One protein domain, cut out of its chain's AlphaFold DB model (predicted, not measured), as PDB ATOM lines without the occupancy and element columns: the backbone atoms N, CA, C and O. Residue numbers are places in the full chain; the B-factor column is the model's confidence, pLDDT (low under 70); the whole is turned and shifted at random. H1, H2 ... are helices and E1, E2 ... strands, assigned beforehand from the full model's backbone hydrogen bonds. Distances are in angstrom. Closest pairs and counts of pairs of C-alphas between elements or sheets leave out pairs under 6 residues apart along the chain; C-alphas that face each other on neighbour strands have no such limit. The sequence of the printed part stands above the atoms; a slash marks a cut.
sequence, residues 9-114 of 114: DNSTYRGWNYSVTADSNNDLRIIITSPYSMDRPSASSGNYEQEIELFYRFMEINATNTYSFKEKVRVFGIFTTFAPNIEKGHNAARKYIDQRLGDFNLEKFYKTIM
ATOM      1  N   ASP A   9     122.333 196.397  91.625       70.50
ATOM      2  CA  ASP A   9     123.039 195.278  92.259       70.50
ATOM      3  C   ASP A   9     122.691 193.960  91.557       70.50
ATOM      4  O   ASP A   9     121.528 193.720  91.217       70.50
ATOM      5  N   ASN A  10     123.708 193.127  91.333       79.62
ATOM      6  CA  ASN A  10     123.598 191.819  90.696       79.62
ATOM      7  C   ASN A  10     123.833 190.740  91.750       79.62
ATOM      8  O   ASN A  10     124.799 190.792  92.504       79.62
ATOM      9  N   SER A  11     122.981 189.723  91.781       87.44
ATOM     10  CA  SER A  11     123.082 188.640  92.753       87.44
ATOM     11  C   SER A  11     122.626 187.316  92.150       87.44
ATOM     12  O   SER A  11     122.090 187.264  91.042       87.44
ATOM     13  N   THR A  12     122.858 186.234  92.884       90.62
ATOM     14  CA  THR A  12     122.474 184.883  92.485       90.62
ATOM     15  C   THR A  12     121.645 184.223  93.579       90.62
ATOM     16  O   THR A  12     121.860 184.445  94.773       90.62
ATOM     17  N   TYR A  13     120.645 183.435  93.185       92.56
ATOM     18  CA  TYR A  13     119.814 182.679  94.121       92.56
ATOM     19  C   TYR A  13     119.236 181.437  93.446       92.56
ATOM     20  O   TYR A  13     118.662 181.529  92.363       92.56
ATOM     21  N   ARG A  14     119.407 180.267  94.079       91.12
ATOM     22  CA  ARG A  14     118.940 178.957  93.574       91.12
ATOM     23  C   ARG A  14     119.345 178.669  92.119       91.12
ATOM     24  O   ARG A  14     118.580 178.112  91.338       91.12
ATOM     25  N   GLY A  15     120.555 179.094  91.751       89.25
ATOM     26  CA  GLY A  15     121.114 178.922  90.407       89.25
ATOM     27  C   GLY A  15     120.649 179.948  89.366       89.25
ATOM     28  O   GLY A  15     121.134 179.905  88.244       89.25
ATOM     29  N   TRP A  16     119.765 180.885  89.713       92.50
ATOM     30  CA  TRP A  16     119.381 181.998  88.840       92.50
ATOM     31  C   TRP A  16     120.260 183.224  89.085       92.50
ATOM     32  O   TRP A  16     120.588 183.530  90.234       92.50
ATOM     33  N   ASN A  17     120.563 183.966  88.020       92.62
ATOM     34  CA  ASN A  17     121.131 185.308  88.119       92.62
ATOM     35  C   ASN A  17     119.992 186.322  88.183       92.62
ATOM     36  O   ASN A  17     118.974 186.157  87.514       92.62
ATOM     37  N   TYR A  18     120.145 187.393  88.952       92.62
ATOM     38  CA  TYR A  18     119.195 188.494  88.910       92.62
ATOM     39  C   TYR A  18     119.843 189.840  89.212       92.62
ATOM     40  O   TYR A  18     120.875 189.925  89.873       92.62
ATOM     41  N   SER A  19     119.212 190.904  88.728       91.50
ATOM     42  CA  SER A  19     119.614 192.286  88.958       91.50
ATOM     43  C   SER A  19     118.443 193.100  89.485       91.50
ATOM     44  O   SER A  19     117.292 192.890  89.092       91.50
ATOM     45  N   VAL A  20     118.743 194.031  90.384       89.12
ATOM     46  CA  VAL A  20     117.787 194.984  90.945       89.12
ATOM     47  C   VAL A  20     118.286 196.377  90.613       89.12
ATOM     48  O   VAL A  20     119.404 196.732  90.969       89.12
ATOM     49  N   THR A  21     117.464 197.173  89.938       87.50
ATOM     50  CA  THR A  21     117.784 198.558  89.570       87.50
ATOM     51  C   THR A  21     116.647 199.479  89.979       87.50
ATOM     52  O   THR A  21     115.485 199.123  89.821       87.50
ATOM     53  N   ALA A  22     116.952 200.666  90.492       82.31
ATOM     54  CA  ALA A  22     115.930 201.685  90.723       82.31
ATOM     55  C   ALA A  22     115.723 202.544  89.467       82.31
ATOM     56  O   ALA A  22     116.694 202.937  88.814       82.31
ATOM     57  N   ASP A  23     114.470 202.846  89.128       74.50
ATOM     58  CA  ASP A  23     114.144 203.854  88.118       74.50
ATOM     59  C   ASP A  23     113.962 205.254  88.737       74.50
ATOM     60  O   ASP A  23     114.064 205.445  89.950       74.50
ATOM     61  N   SER A  24     113.734 206.268  87.894       71.88
ATOM     62  CA  SER A  24     113.603 207.669  88.325       71.88
ATOM     63  C   SER A  24     112.424 207.929  89.267       71.88
ATOM     64  O   SER A  24     112.384 208.981  89.896       71.88
ATOM     65  N   ASN A  25     111.474 206.994  89.362       72.00
ATOM     66  CA  ASN A  25     110.328 207.079  90.261       72.00
ATOM     67  C   ASN A  25     110.571 206.324  91.576       72.00
ATOM     68  O   ASN A  25     109.633 206.133  92.347       72.00
ATOM     69  N   ASN A  26     111.809 205.878  91.828       72.19
ATOM     70  CA  ASN A  26     112.172 204.955  92.904       72.19
ATOM     71  C   ASN A  26     111.449 203.596  92.835       72.19
ATOM     72  O   ASN A  26     111.465 202.851  93.817       72.19
ATOM     73  N   ASP A  27     110.848 203.234  91.695       81.38
ATOM     74  CA  ASP A  27     110.365 201.871  91.493       81.38
ATOM     75  C   ASP A  27     111.563 200.949  91.244       81.38
ATOM     76  O   ASP A  27     112.526 201.310  90.561       81.38
ATOM     77  N   LEU A  28     111.501 199.735  91.785       87.19
ATOM     78  CA  LEU A  28     112.553 198.741  91.602       87.19
ATOM     79  C   LEU A  28     112.212 197.887  90.389       87.19
ATOM     80  O   LEU A  28     111.171 197.239  90.350       87.19
ATOM     81  N   ARG A  29     113.093 197.864  89.397       90.38
ATOM     82  CA  ARG A  29     113.067 196.917  88.289       90.38
ATOM     83  C   ARG A  29     113.939 195.723  88.649       90.38
ATOM     84  O   ARG A  29     115.129 195.881  88.908       90.38
ATOM     85  N   ILE A  30     113.332 194.544  88.615       92.75
ATOM     86  CA  ILE A  30     113.994 193.264  88.829       92.75
ATOM     87  C   ILE A  30     114.064 192.536  87.491       92.75
ATOM     88  O   ILE A  30     113.053 192.432  86.796       92.75
ATOM     89  N   ILE A  31     115.247 192.038  87.140       93.88
ATOM     90  CA  ILE A  31     115.466 191.176  85.974       93.88
ATOM     91  C   ILE A  31     116.126 189.893  86.468       93.88
ATOM     92  O   ILE A  31     117.162 189.974  87.115       93.88
ATOM     93  N   ILE A  32     115.543 188.737  86.169       94.06
ATOM     94  CA  ILE A  32     116.059 187.401  86.493       94.06
ATOM     95  C   ILE A  32     116.413 186.714  85.175       94.06
ATOM     96  O   ILE A  32     115.602 186.727  84.252       94.06
ATOM     97  N   THR A  33     117.596 186.120  85.078       91.81
ATOM     98  CA  THR A  33     118.102 185.453  83.872       91.81
ATOM     99  C   THR A  33     118.698 184.095  84.212       91.81
ATOM    100  O   THR A  33     119.075 183.829  85.360       91.81
ATOM    101  N   SER A  34     118.853 183.246  83.192       87.94
ATOM    102  CA  SER A  34     119.686 182.052  83.334       87.94
ATOM    103  C   SER A  34     121.124 182.446  83.731       87.94
ATOM    104  O   SER A  34     121.559 183.574  83.452       87.94
ATOM    105  N   PRO A  35     121.871 181.552  84.403       84.19
ATOM    106  CA  PRO A  35     123.243 181.832  84.808       84.19
ATOM    107  C   PRO A  35     124.248 181.730  83.653       84.19
ATOM    108  O   PRO A  35     125.420 182.048  83.841       84.19
ATOM    109  N   TYR A  36     123.809 181.280  82.476       81.38
ATOM    110  CA  TYR A  36     124.683 181.009  81.345       81.38
ATOM    111  C   TYR A  36     124.758 182.189  80.387       81.38
ATOM    112  O   TYR A  36     123.776 182.879  80.108       81.38
ATOM    113  N   SER A  37     125.948 182.357  79.830       81.00
ATOM    114  CA  SER A  37     126.224 183.181  78.665       81.00
ATOM    115  C   SER A  37     126.930 182.312  77.635       81.00
ATOM    116  O   SER A  37     127.813 181.531  77.985       81.00
ATOM    117  N   MET A  38     126.544 182.454  76.375       83.38
ATOM    118  CA  MET A  38     127.271 181.888  75.250       83.38
ATOM    119  C   MET A  38     127.888 183.046  74.483       83.38
ATOM    120  O   MET A  38     127.205 184.036  74.216       83.38
ATOM    121  N   ASP A  39     129.166 182.931  74.150       87.88
ATOM    122  CA  ASP A  39     129.818 183.908  73.295       87.88
ATOM    123  C   ASP A  39     129.450 183.652  71.840       87.88
ATOM    124  O   ASP A  39     129.241 182.515  71.406       87.88
ATOM    125  N   ARG A  40     129.379 184.733  71.067       90.56
ATOM    126  CA  ARG A  40     129.198 184.619  69.627       90.56
ATOM    127  C   ARG A  40     130.444 183.946  69.026       90.56
ATOM    128  O   ARG A  40     131.552 184.405  69.314       90.56
ATOM    129  N   PRO A  41     130.292 182.922  68.171       92.56
ATOM    130  CA  PRO A  41     131.434 182.253  67.558       92.56
ATOM    131  C   PRO A  41     132.212 183.181  66.621       92.56
ATOM    132  O   PRO A  41     131.660 184.116  66.028       92.56
ATOM    133  N   SER A  42     133.508 182.899  66.468       92.88
ATOM    134  CA  SER A  42     134.370 183.615  65.526       92.88
ATOM    135  C   SER A  42     134.008 183.260  64.087       92.88
ATOM    136  O   SER A  42     133.896 182.084  63.750       92.88
ATOM    137  N   ALA A  43     133.952 184.261  63.206       90.19
ATOM    138  CA  ALA A  43     133.740 184.060  61.769       90.19
ATOM    139  C   ALA A  43     134.852 183.232  61.092       90.19
ATOM    140  O   ALA A  43     134.660 182.726  59.992       90.19
ATOM    141  N   SER A  44     136.015 183.088  61.737       92.94
ATOM    142  CA  SER A  44     137.112 182.231  61.272       92.94
ATOM    143  C   SER A  44     137.003 180.772  61.736       92.94
ATOM    144  O   SER A  44     137.909 179.985  61.461       92.94
ATOM    145  N   SER A  45     135.950 180.408  62.474       89.94
ATOM    146  CA  SER A  45     135.728 179.036  62.932       89.94
ATOM    147  C   SER A  45     135.432 178.113  61.751       89.94
ATOM    148  O   SER A  45     134.585 178.415  60.911       89.94
ATOM    149  N   GLY A  46     136.086 176.947  61.714       90.50
ATOM    150  CA  GLY A  46     135.808 175.913  60.711       90.50
ATOM    151  C   GLY A  46     134.378 175.361  60.779       90.50
ATOM    152  O   GLY A  46     133.905 174.799  59.797       90.50
ATOM    153  N   ASN A  47     133.681 175.578  61.902       92.31
ATOM    154  CA  ASN A  47     132.300 175.156  62.138       92.31
ATOM    155  C   ASN A  47     131.351 176.349  62.356       92.31
ATOM    156  O   ASN A  47     130.312 176.190  62.995       92.31
ATOM    157  N   TYR A  48     131.693 177.540  61.844       92.06
ATOM    158  CA  TYR A  48     130.957 178.781  62.125       92.06
ATOM    159  C   TYR A  48     129.439 178.653  61.947       92.06
ATOM    160  O   TYR A  48     128.700 179.062  62.835       92.06
ATOM    161  N   GLU A  49     128.971 178.043  60.853       92.75
ATOM    162  CA  GLU A  49     127.534 177.882  60.568       92.75
ATOM    163  C   GLU A  49     126.797 177.070  61.649       92.75
ATOM    164  O   GLU A  49     125.684 177.407  62.041       92.75
ATOM    165  N   GLN A  50     127.434 176.030  62.191       91.25
ATOM    166  CA  GLN A  50     126.841 175.208  63.253       91.25
ATOM    167  C   GLN A  50     126.875 175.942  64.597       91.25
ATOM    168  O   GLN A  50     125.899 175.951  65.346       91.25
ATOM    169  N   GLU A  51     127.998 176.593  64.903       91.00
ATOM    170  CA  GLU A  51     128.166 177.328  66.155       91.00
ATOM    171  C   GLU A  51     127.254 178.562  66.220       91.00
ATOM    172  O   GLU A  51     126.746 178.894  67.293       91.00
ATOM    173  N   ILE A  52     127.024 179.246  65.091       93.75
ATOM    174  CA  ILE A  52     126.177 180.442  65.043       93.75
ATOM    175  C   ILE A  52     124.694 180.074  65.146       93.75
ATOM    176  O   ILE A  52     123.943 180.785  65.813       93.75
ATOM    177  N   GLU A  53     124.277 178.940  64.573       92.00
ATOM    178  CA  GLU A  53     122.925 178.407  64.757       92.00
ATOM    179  C   GLU A  53     122.664 178.070  66.233       92.00
ATOM    180  O   GLU A  53     121.657 178.501  66.803       92.00
ATOM    181  N   LEU A  54     123.600 177.367  66.882       90.12
ATOM    182  CA  LEU A  54     123.524 177.062  68.314       90.12
ATOM    183  C   LEU A  54     123.477 178.333  69.169       90.12
ATOM    184  O   LEU A  54     122.671 178.417  70.095       90.12
ATOM    185  N   PHE A  55     124.288 179.342  68.836       91.19
ATOM    186  CA  PHE A  55     124.267 180.638  69.513       91.19
ATOM    187  C   PHE A  55     122.895 181.321  69.407       91.19
ATOM    188  O   PHE A  55     122.380 181.820  70.410       91.19
ATOM    189  N   TYR A  56     122.261 181.323  68.230       92.19
ATOM    190  CA  TYR A  56     120.932 181.918  68.074       92.19
ATOM    191  C   TYR A  56     119.853 181.156  68.846       92.19
ATOM    192  O   TYR A  56     119.077 181.787  69.566       92.19
ATOM    193  N   ARG A  57     119.854 179.815  68.798       89.88
ATOM    194  CA  ARG A  57     118.945 178.992  69.618       89.88
ATOM    195  C   ARG A  57     119.131 179.270  71.109       89.88
ATOM    196  O   ARG A  57     118.155 179.473  71.830       89.88
ATOM    197  N   PHE A  58     120.381 179.345  71.569       89.00
ATOM    198  CA  PHE A  58     120.697 179.723  72.943       89.00
ATOM    199  C   PHE A  58     120.107 181.093  73.301       89.00
ATOM    200  O   PHE A  58     119.476 181.228  74.349       89.00
ATOM    201  N   MET A  59     120.268 182.102  72.439       89.88
ATOM    202  CA  MET A  59     119.746 183.449  72.678       89.88
ATOM    203  C   MET A  59     118.217 183.476  72.787       89.88
ATOM    204  O   MET A  59     117.689 184.131  73.687       89.88
ATOM    205  N   GLU A  60     117.503 182.745  71.930       89.88
ATOM    206  CA  GLU A  60     116.038 182.634  71.984       89.88
ATOM    207  C   GLU A  60     115.558 181.971  73.283       89.88
ATOM    208  O   GLU A  60     114.654 182.469  73.968       89.88
ATOM    209  N   ILE A  61     116.203 180.872  73.674       86.25
ATOM    210  CA  ILE A  61     115.882 180.147  74.908       86.25
ATOM    211  C   ILE A  61     116.210 181.005  76.131       86.25
ATOM    212  O   ILE A  61     115.418 181.068  77.072       86.25
ATOM    213  N   ASN A  62     117.347 181.701  76.133       86.19
ATOM    214  CA  ASN A  62     117.738 182.569  77.238       86.19
ATOM    215  C   ASN A  62     116.792 183.772  77.374       86.19
ATOM    216  O   ASN A  62     116.406 184.128  78.487       86.19
ATOM    217  N   ALA A  63     116.345 184.351  76.255       86.69
ATOM    218  CA  ALA A  63     115.324 185.398  76.254       86.69
ATOM    219  C   ALA A  63     113.991 184.889  76.826       86.69
ATOM    220  O   ALA A  63     113.367 185.572  77.636       86.69
ATOM    221  N   THR A  64     113.592 183.662  76.482       87.38
ATOM    222  CA  THR A  64     112.384 183.017  77.027       87.38
ATOM    223  C   THR A  64     112.497 182.731  78.531       87.38
ATOM    224  O   THR A  64     111.507 182.800  79.255       87.38
ATOM    225  N   ASN A  65     113.710 182.455  79.020       85.31
ATOM    226  CA  ASN A  65     114.019 182.247  80.440       85.31
ATOM    227  C   ASN A  65     114.456 183.537  81.161       85.31
ATOM    228  O   ASN A  65     115.044 183.477  82.242       85.31
ATOM    229  N   THR A  66     114.189 184.704  80.570       91.12
ATOM    230  CA  THR A  66     114.424 186.003  81.200       91.12
ATOM    231  C   THR A  66     113.109 186.576  81.713       91.12
ATOM    232  O   THR A  66     112.165 186.800  80.957       91.12
ATOM    233  N   TYR A  67     113.057 186.867  83.009       93.75
ATOM    234  CA  TYR A  67     111.872 187.388  83.686       93.75
ATOM    235  C   TYR A  67     112.129 188.815  84.151       93.75
ATOM    236  O   TYR A  67     113.144 189.094  84.783       93.75
ATOM    237  N   SER A  68     111.206 189.728  83.862       93.69
ATOM    238  CA  SER A  68     111.333 191.139  84.231       93.69
ATOM    239  C   SER A  68     110.043 191.645  84.852       93.69
ATOM    240  O   SER A  68     108.958 191.432  84.308       93.69
ATOM    241  N   PHE A  69     110.149 192.310  85.999       92.69
ATOM    242  CA  PHE A  69     109.003 192.898  86.684       92.69
ATOM    243  C   PHE A  69     109.401 194.110  87.529       92.69
ATOM    244  O   PHE A  69     110.581 194.397  87.741       92.69
ATOM    245  N   LYS A  70     108.389 194.856  87.986       89.69
ATOM    246  CA  LYS A  70     108.563 196.035  88.836       89.69
ATOM    247  C   LYS A  70     107.981 195.804  90.224       89.69
ATOM    248  O   LYS A  70     106.853 195.335  90.340       89.69
ATOM    249  N   GLU A  71     108.713 196.218  91.249       85.62
ATOM    250  CA  GLU A  71     108.256 196.278  92.634       85.62
ATOM    251  C   GLU A  71     108.129 197.747  93.056       85.62
ATOM    252  O   GLU A  71     109.101 198.505  93.047       85.62
ATOM    253  N   LYS A  72     106.911 198.156  93.431       82.25
ATOM    254  CA  LYS A  72     106.642 199.538  93.844       82.25
ATOM    255  C   LYS A  72     107.168 199.791  95.248       82.25
ATOM    256  O   LYS A  72     106.843 199.059  96.189       82.25
ATOM    257  N   VAL A  73     107.891 200.885  95.436       72.19
ATOM    258  CA  VAL A  73     108.296 201.349  96.768       72.19
ATOM    259  C   VAL A  73     107.284 202.404  97.223       72.19
ATOM    260  O   VAL A  73     107.474 203.597  97.027       72.19
ATOM    261  N   ARG A  74     106.144 201.977  97.793       59.84
ATOM    262  CA  ARG A  74     105.207 202.925  98.426       59.84
ATOM    263  C   ARG A  74     105.856 203.498  99.683       59.84
ATOM    264  O   ARG A  74     106.034 202.776 100.659       59.84
ATOM    265  N   VAL A  75     106.152 204.791  99.662       54.25
ATOM    266  CA  VAL A  75     106.537 205.552 100.853       54.25
ATOM    267  C   VAL A  75     105.253 206.079 101.498       54.25
ATOM    268  O   VAL A  75     104.626 206.997 100.975       54.25
ATOM    269  N   PHE A  76     104.828 205.479 102.611       46.97
ATOM    270  CA  PHE A  76     103.810 206.061 103.487       46.97
ATOM    271  C   PHE A  76     104.522 206.811 104.619       46.97
ATOM    272  O   PHE A  76     105.137 206.181 105.469       46.97
ATOM    273  N   GLY A  77     104.414 208.143 104.633       44.31
ATOM    274  CA  GLY A  77     104.681 208.971 105.815       44.31
ATOM    275  C   GLY A  77     106.139 209.395 106.073       44.31
ATOM    276  O   GLY A  77     106.963 208.623 106.541       44.31
ATOM    277  N   ILE A  78     106.394 210.690 105.857       46.31
ATOM    278  CA  ILE A  78     107.289 211.614 106.599       46.31
ATOM    279  C   ILE A  78     108.814 211.339 106.650       46.31
ATOM    280  O   ILE A  78     109.561 212.276 106.906       46.31
ATOM    281  N   PHE A  79     109.342 210.170 106.282       44.28
ATOM    282  CA  PHE A  79     110.802 209.976 106.176       44.28
ATOM    283  C   PHE A  79     111.204 209.630 104.743       44.28
ATOM    284  O   PHE A  79     111.152 208.482 104.309       44.28
ATOM    285  N   THR A  80     111.597 210.648 103.975       42.62
ATOM    286  CA  THR A  80     112.159 210.473 102.634       42.62
ATOM    287  C   THR A  80     113.591 209.960 102.750       42.62
ATOM    288  O   THR A  80     114.547 210.735 102.714       42.62
ATOM    289  N   THR A  81     113.778 208.650 102.880       49.09
ATOM    290  CA  THR A  81     115.061 208.056 102.497       49.09
ATOM    291  C   THR A  81     115.195 208.192 100.983       49.09
ATOM    292  O   THR A  81     114.534 207.489 100.226       49.09
ATOM    293  N   PHE A  82     116.051 209.119 100.544       51.97
ATOM    294  CA  PHE A  82     116.428 209.352  99.142       51.97
ATOM    295  C   PHE A  82     117.156 208.158  98.486       51.97
ATOM    296  O   PHE A  82     117.509 208.228  97.312       51.97
ATOM    297  N   ALA A  83     117.396 207.073  99.230       58.94
ATOM    298  CA  ALA A  83     118.023 205.859  98.731       58.94
ATOM    299  C   ALA A  83     116.951 204.800  98.401       58.94
ATOM    300  O   ALA A  83     116.136 204.474  99.270       58.94
ATOM    301  N   PRO A  84     116.937 204.240  97.177       62.56
ATOM    302  CA  PRO A  84     116.046 203.136  96.842       62.56
ATOM    303  C   PRO A  84     116.323 201.939  97.760       62.56
ATOM    304  O   PRO A  84     117.477 201.576  97.983       62.56
ATOM    305  N   ASN A  85     115.267 201.317  98.295       76.25
ATOM    306  CA  ASN A  85     115.391 200.132  99.148       76.25
ATOM    307  C   ASN A  85     115.705 198.898  98.285       76.25
ATOM    308  O   ASN A  85     114.827 198.099  97.968       76.25
ATOM    309  N   ILE A  86     116.965 198.779  97.872       78.69
ATOM    310  CA  ILE A  86     117.459 197.705  97.007       78.69
ATOM    311  C   ILE A  86     117.225 196.324  97.640       78.69
ATOM    312  O   ILE A  86     116.820 195.396  96.940       78.69
ATOM    313  N   GLU A  87     117.336 196.201  98.967       82.88
ATOM    314  CA  GLU A  87     117.054 194.962  99.708       82.88
ATOM    315  C   GLU A  87     115.620 194.457  99.484       82.88
ATOM    316  O   GLU A  87     115.403 193.265  99.252       82.88
ATOM    317  N   LYS A  88     114.634 195.366  99.441       85.25
ATOM    318  CA  LYS A  88     113.254 195.022  99.068       85.25
ATOM    319  C   LYS A  88     113.195 194.366  97.684       85.25
ATOM    320  O   LYS A  88     112.453 193.404  97.494       85.25
ATOM    321  N   GLY A  89     113.990 194.856  96.736       88.12
ATOM    322  CA  GLY A  89     114.100 194.280  95.399       88.12
ATOM    323  C   GLY A  89     114.735 192.889  95.407       88.12
ATOM    324  O   GLY A  89     114.214 191.993  94.744       88.12
ATOM    325  N   HIS A  90     115.780 192.654  96.210       90.38
ATOM    326  CA  HIS A  90     116.353 191.308  96.359       90.38
ATOM    327  C   HIS A  90     115.351 190.328  96.970       90.38
ATOM    328  O   HIS A  90     115.224 189.205  96.489       90.38
ATOM    329  N   ASN A  91     114.595 190.753  97.983       91.38
ATOM    330  CA  ASN A  91     113.557 189.922  98.592       91.38
ATOM    331  C   ASN A  91     112.424 189.614  97.602       91.38
ATOM    332  O   ASN A  91     111.949 188.480  97.546       91.38
ATOM    333  N   ALA A  92     112.028 190.586  96.774       92.25
ATOM    334  CA  ALA A  92     111.049 190.373  95.710       92.25
ATOM    335  C   ALA A  92     111.557 189.380  94.649       92.25
ATOM    336  O   ALA A  92     110.812 188.485  94.249       92.25
ATOM    337  N   ALA A  93     112.827 189.486  94.243       93.00
ATOM    338  CA  ALA A  93     113.458 188.550  93.313       93.00
ATOM    339  C   ALA A  93     113.467 187.116  93.865       93.00
ATOM    340  O   ALA A  93     112.982 186.199  93.206       93.00
ATOM    341  N   ARG A  94     113.935 186.927  95.106       94.56
ATOM    342  CA  ARG A  94     113.975 185.610  95.766       94.56
ATOM    343  C   ARG A  94     112.584 185.006  95.920       94.56
ATOM    344  O   ARG A  94     112.382 183.851  95.566       94.56
ATOM    345  N   LYS A  95     111.601 185.810  96.341       96.06
ATOM    346  CA  LYS A  95     110.201 185.376  96.435       96.06
ATOM    347  C   LYS A  95     109.647 184.938  95.079       96.06
ATOM    348  O   LYS A  95     108.949 183.931  95.016       96.06
ATOM    349  N   TYR A  96     109.943 185.671  94.004       95.56
ATOM    350  CA  TYR A  96     109.536 185.270  92.657       95.56
ATOM    351  C   TYR A  96     110.160 183.924  92.274       95.56
ATOM    352  O   TYR A  96     109.442 183.038  91.817       95.56
ATOM    353  N   ILE A  97     111.464 183.750  92.519       95.12
ATOM    354  CA  ILE A  97     112.171 182.491  92.260       95.12
ATOM    355  C   ILE A  97     111.510 181.350  93.037       95.12
ATOM    356  O   ILE A  97     111.098 180.371  92.425       95.12
ATOM    357  N   ASP A  98     111.297 181.500  94.342       96.75
ATOM    358  CA  ASP A  98     110.711 180.445  95.174       96.75
ATOM    359  C   ASP A  98     109.272 180.084  94.780       96.75
ATOM    360  O   ASP A  98     108.884 178.921  94.861       96.75
ATOM    361  N   GLN A  99     108.477 181.060  94.334       96.19
ATOM    362  CA  GLN A  99     107.067 180.843  94.003       96.19
ATOM    363  C   GLN A  99     106.821 180.385  92.563       96.19
ATOM    364  O   GLN A  99     105.773 179.800  92.289       96.19
ATOM    365  N   ARG A 100     107.714 180.720  91.622       94.19
ATOM    366  CA  ARG A 100     107.462 180.554  90.179       94.19
ATOM    367  C   ARG A 100     108.499 179.712  89.458       94.19
ATOM    368  O   ARG A 100     108.132 179.055  88.490       94.19
ATOM    369  N   LEU A 101     109.762 179.765  89.878       93.38
ATOM    370  CA  LEU A 101     110.871 179.190  89.113       93.38
ATOM    371  C   LEU A 101     111.475 177.953  89.786       93.38
ATOM    372  O   LEU A 101     111.805 176.993  89.099       93.38
ATOM    373  N   GLY A 102     111.591 177.962  91.115       93.69
ATOM    374  CA  GLY A 102     112.332 176.954  91.869       93.69
ATOM    375  C   GLY A 102     113.833 176.976  91.565       93.69
ATOM    376  O   GLY A 102     114.376 177.982  91.100       93.69
ATOM    377  N   ASP A 103     114.504 175.854  91.839       93.56
ATOM    378  CA  ASP A 103     115.912 175.670  91.478       93.56
ATOM    379  C   ASP A 103     116.091 175.681  89.962       93.56
ATOM    380  O   ASP A 103     115.332 175.050  89.221       93.56
ATOM    381  N   PHE A 104     117.126 176.379  89.494       89.00
ATOM    382  CA  PHE A 104     117.484 176.351  88.086       89.00
ATOM    383  C   PHE A 104     117.859 174.923  87.662       89.00
ATOM    384  O   PHE A 104     118.818 174.334  88.167       89.00
ATOM    385  N   ASN A 105     117.112 174.363  86.709       88.94
ATOM    386  CA  ASN A 105     117.366 173.026  86.187       88.94
ATOM    387  C   ASN A 105     118.273 173.095  84.952       88.94
ATOM    388  O   ASN A 105     117.804 173.296  83.827       88.94
ATOM    389  N   LEU A 106     119.570 172.888  85.182       81.94
ATOM    390  CA  LEU A 106     120.591 172.876  84.137       81.94
ATOM    391  C   LEU A 106     120.315 171.831  83.053       81.94
ATOM    392  O   LEU A 106     120.419 172.128  81.868       81.94
ATOM    393  N   GLU A 107     119.950 170.616  83.447       84.44
ATOM    394  CA  GLU A 107     119.744 169.519  82.503       84.44
ATOM    395  C   GLU A 107     118.596 169.834  81.537       84.44
ATOM    396  O   GLU A 107     118.722 169.646  80.327       84.44
ATOM    397  N   LYS A 108     117.490 170.377  82.058       85.00
ATOM    398  CA  LYS A 108     116.352 170.811  81.245       85.00
ATOM    399  C   LYS A 108     116.740 171.949  80.304       85.00
ATOM    400  O   LYS A 108     116.356 171.923  79.138       85.00
ATOM    401  N   PHE A 109     117.491 172.930  80.799       81.69
ATOM    402  CA  PHE A 109     117.958 174.051  79.985       81.69
ATOM    403  C   PHE A 109     118.844 173.566  78.830       81.69
ATOM    404  O   PHE A 109     118.590 173.900  77.677       81.69
ATOM    405  N   TYR A 110     119.811 172.693  79.119       79.81
ATOM    406  CA  TYR A 110     120.726 172.145  78.120       79.81
ATOM    407  C   TYR A 110     120.012 171.282  77.069       79.81
ATOM    408  O   TYR A 110     120.229 171.470  75.876       79.81
ATOM    409  N   LYS A 111     119.078 170.416  77.491       85.00
ATOM    410  CA  LYS A 111     118.219 169.624  76.584       85.00
ATOM    411  C   LYS A 111     117.294 170.461  75.701       85.00
ATOM    412  O   LYS A 111     116.709 169.924  74.776       85.00
ATOM    413  N   THR A 112     117.076 171.733  76.032       81.12
ATOM    414  CA  THR A 112     116.272 172.626  75.185       81.12
ATOM    415  C   THR A 112     117.126 173.232  74.068       81.12
ATOM    416  O   THR A 112     116.594 173.587  73.023       81.12
ATOM    417  N   ILE A 113     118.439 173.365  74.289       76.56
ATOM    418  CA  ILE A 113     119.386 173.962  73.338       76.56
ATOM    419  C   ILE A 113     119.877 172.926  72.316       76.56
ATOM    420  O   ILE A 113     119.995 173.262  71.136       76.56
ATOM    421  N   MET A 114     120.177 171.704  72.777       73.19
ATOM    422  CA  MET A 114     120.626 170.582  71.939       73.19
ATOM    423  C   MET A 114     119.458 169.801  71.350       73.19
ATOM    424  O   MET A 114     119.515 169.507  70.136       73.19
TER     425      MET A 114
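AT A GLANCE: This is residues 9 to 114 of the 114 residues of an uncharacterized protein of Sphingobacterium sp. UDSM-2020 (UniProt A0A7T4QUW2). A strongly twisted four-stranded sheet with H2 packed on one face makes the body of a long rod. H1 and H3 lie off the sheet toward one end, touching at a steep angle, and at the other end residues 76 to 81 stick out. The printed part has 106 residues, with four named strands and three named helices in the order E1 E2 E3 H1 E4 H2 H3; the class is mixed, the sheet's order is E1 E2 E3 E4, antiparallel throughout. It is loose, with a radius of gyration of the C-alphas of 17.9 A and spans of 65 by 28 by 17 A.

IN THESE COORDINATES: Find C-alpha 9 at (123.039, 195.278, 92.259), where E1, residues 9 to 13, begins. Next come E2, residues 16 to 22, 20.1 A long, and E3, residues 28 to 33, 16.3 A. H1, residues 48 to 64, runs 24.2 A from C-alpha 48 at (130.957, 178.781, 62.125); E4 is residues 67 to 71. H2, residues 86 to 101, runs 21.2 A; H3, residues 106 to 113, ends at (119.386, 173.962, 73.338).

HOW THE PARTS SIT: E1, E2 and E3 form a meander, each strand the antiparallel neighbour of the one before. Look for N 11 and O 18 at 2.8 A between E1 and E2, N 29 and O 21 at 2.7 A between E2 and E3, and N 32 and O 67 at 2.8 A between E3 and E4. H2 is on the sheet, making two layers; its closest C-alphas to E2 are Gly 89 and Val 20, 5.8 A. H1 and H3 are not on it. With residues 54 to 61 alone, H1 touches H3, at a steep tilt of 58 degrees, opposite ways; the closest C-alphas are Phe 58 and Ile 113, 5.9 A. In H1, H2 and H3 every O i to N i+4 pair is within hydrogen-bond range.

THE WHOLE: The farthest C-alphas, Gly 46 and Ile 78, are 64.8 A apart. The printed part has no cut. The links E3 to H1 and E4 to H2 are long; residues 74 to 84 have pLDDT under 70.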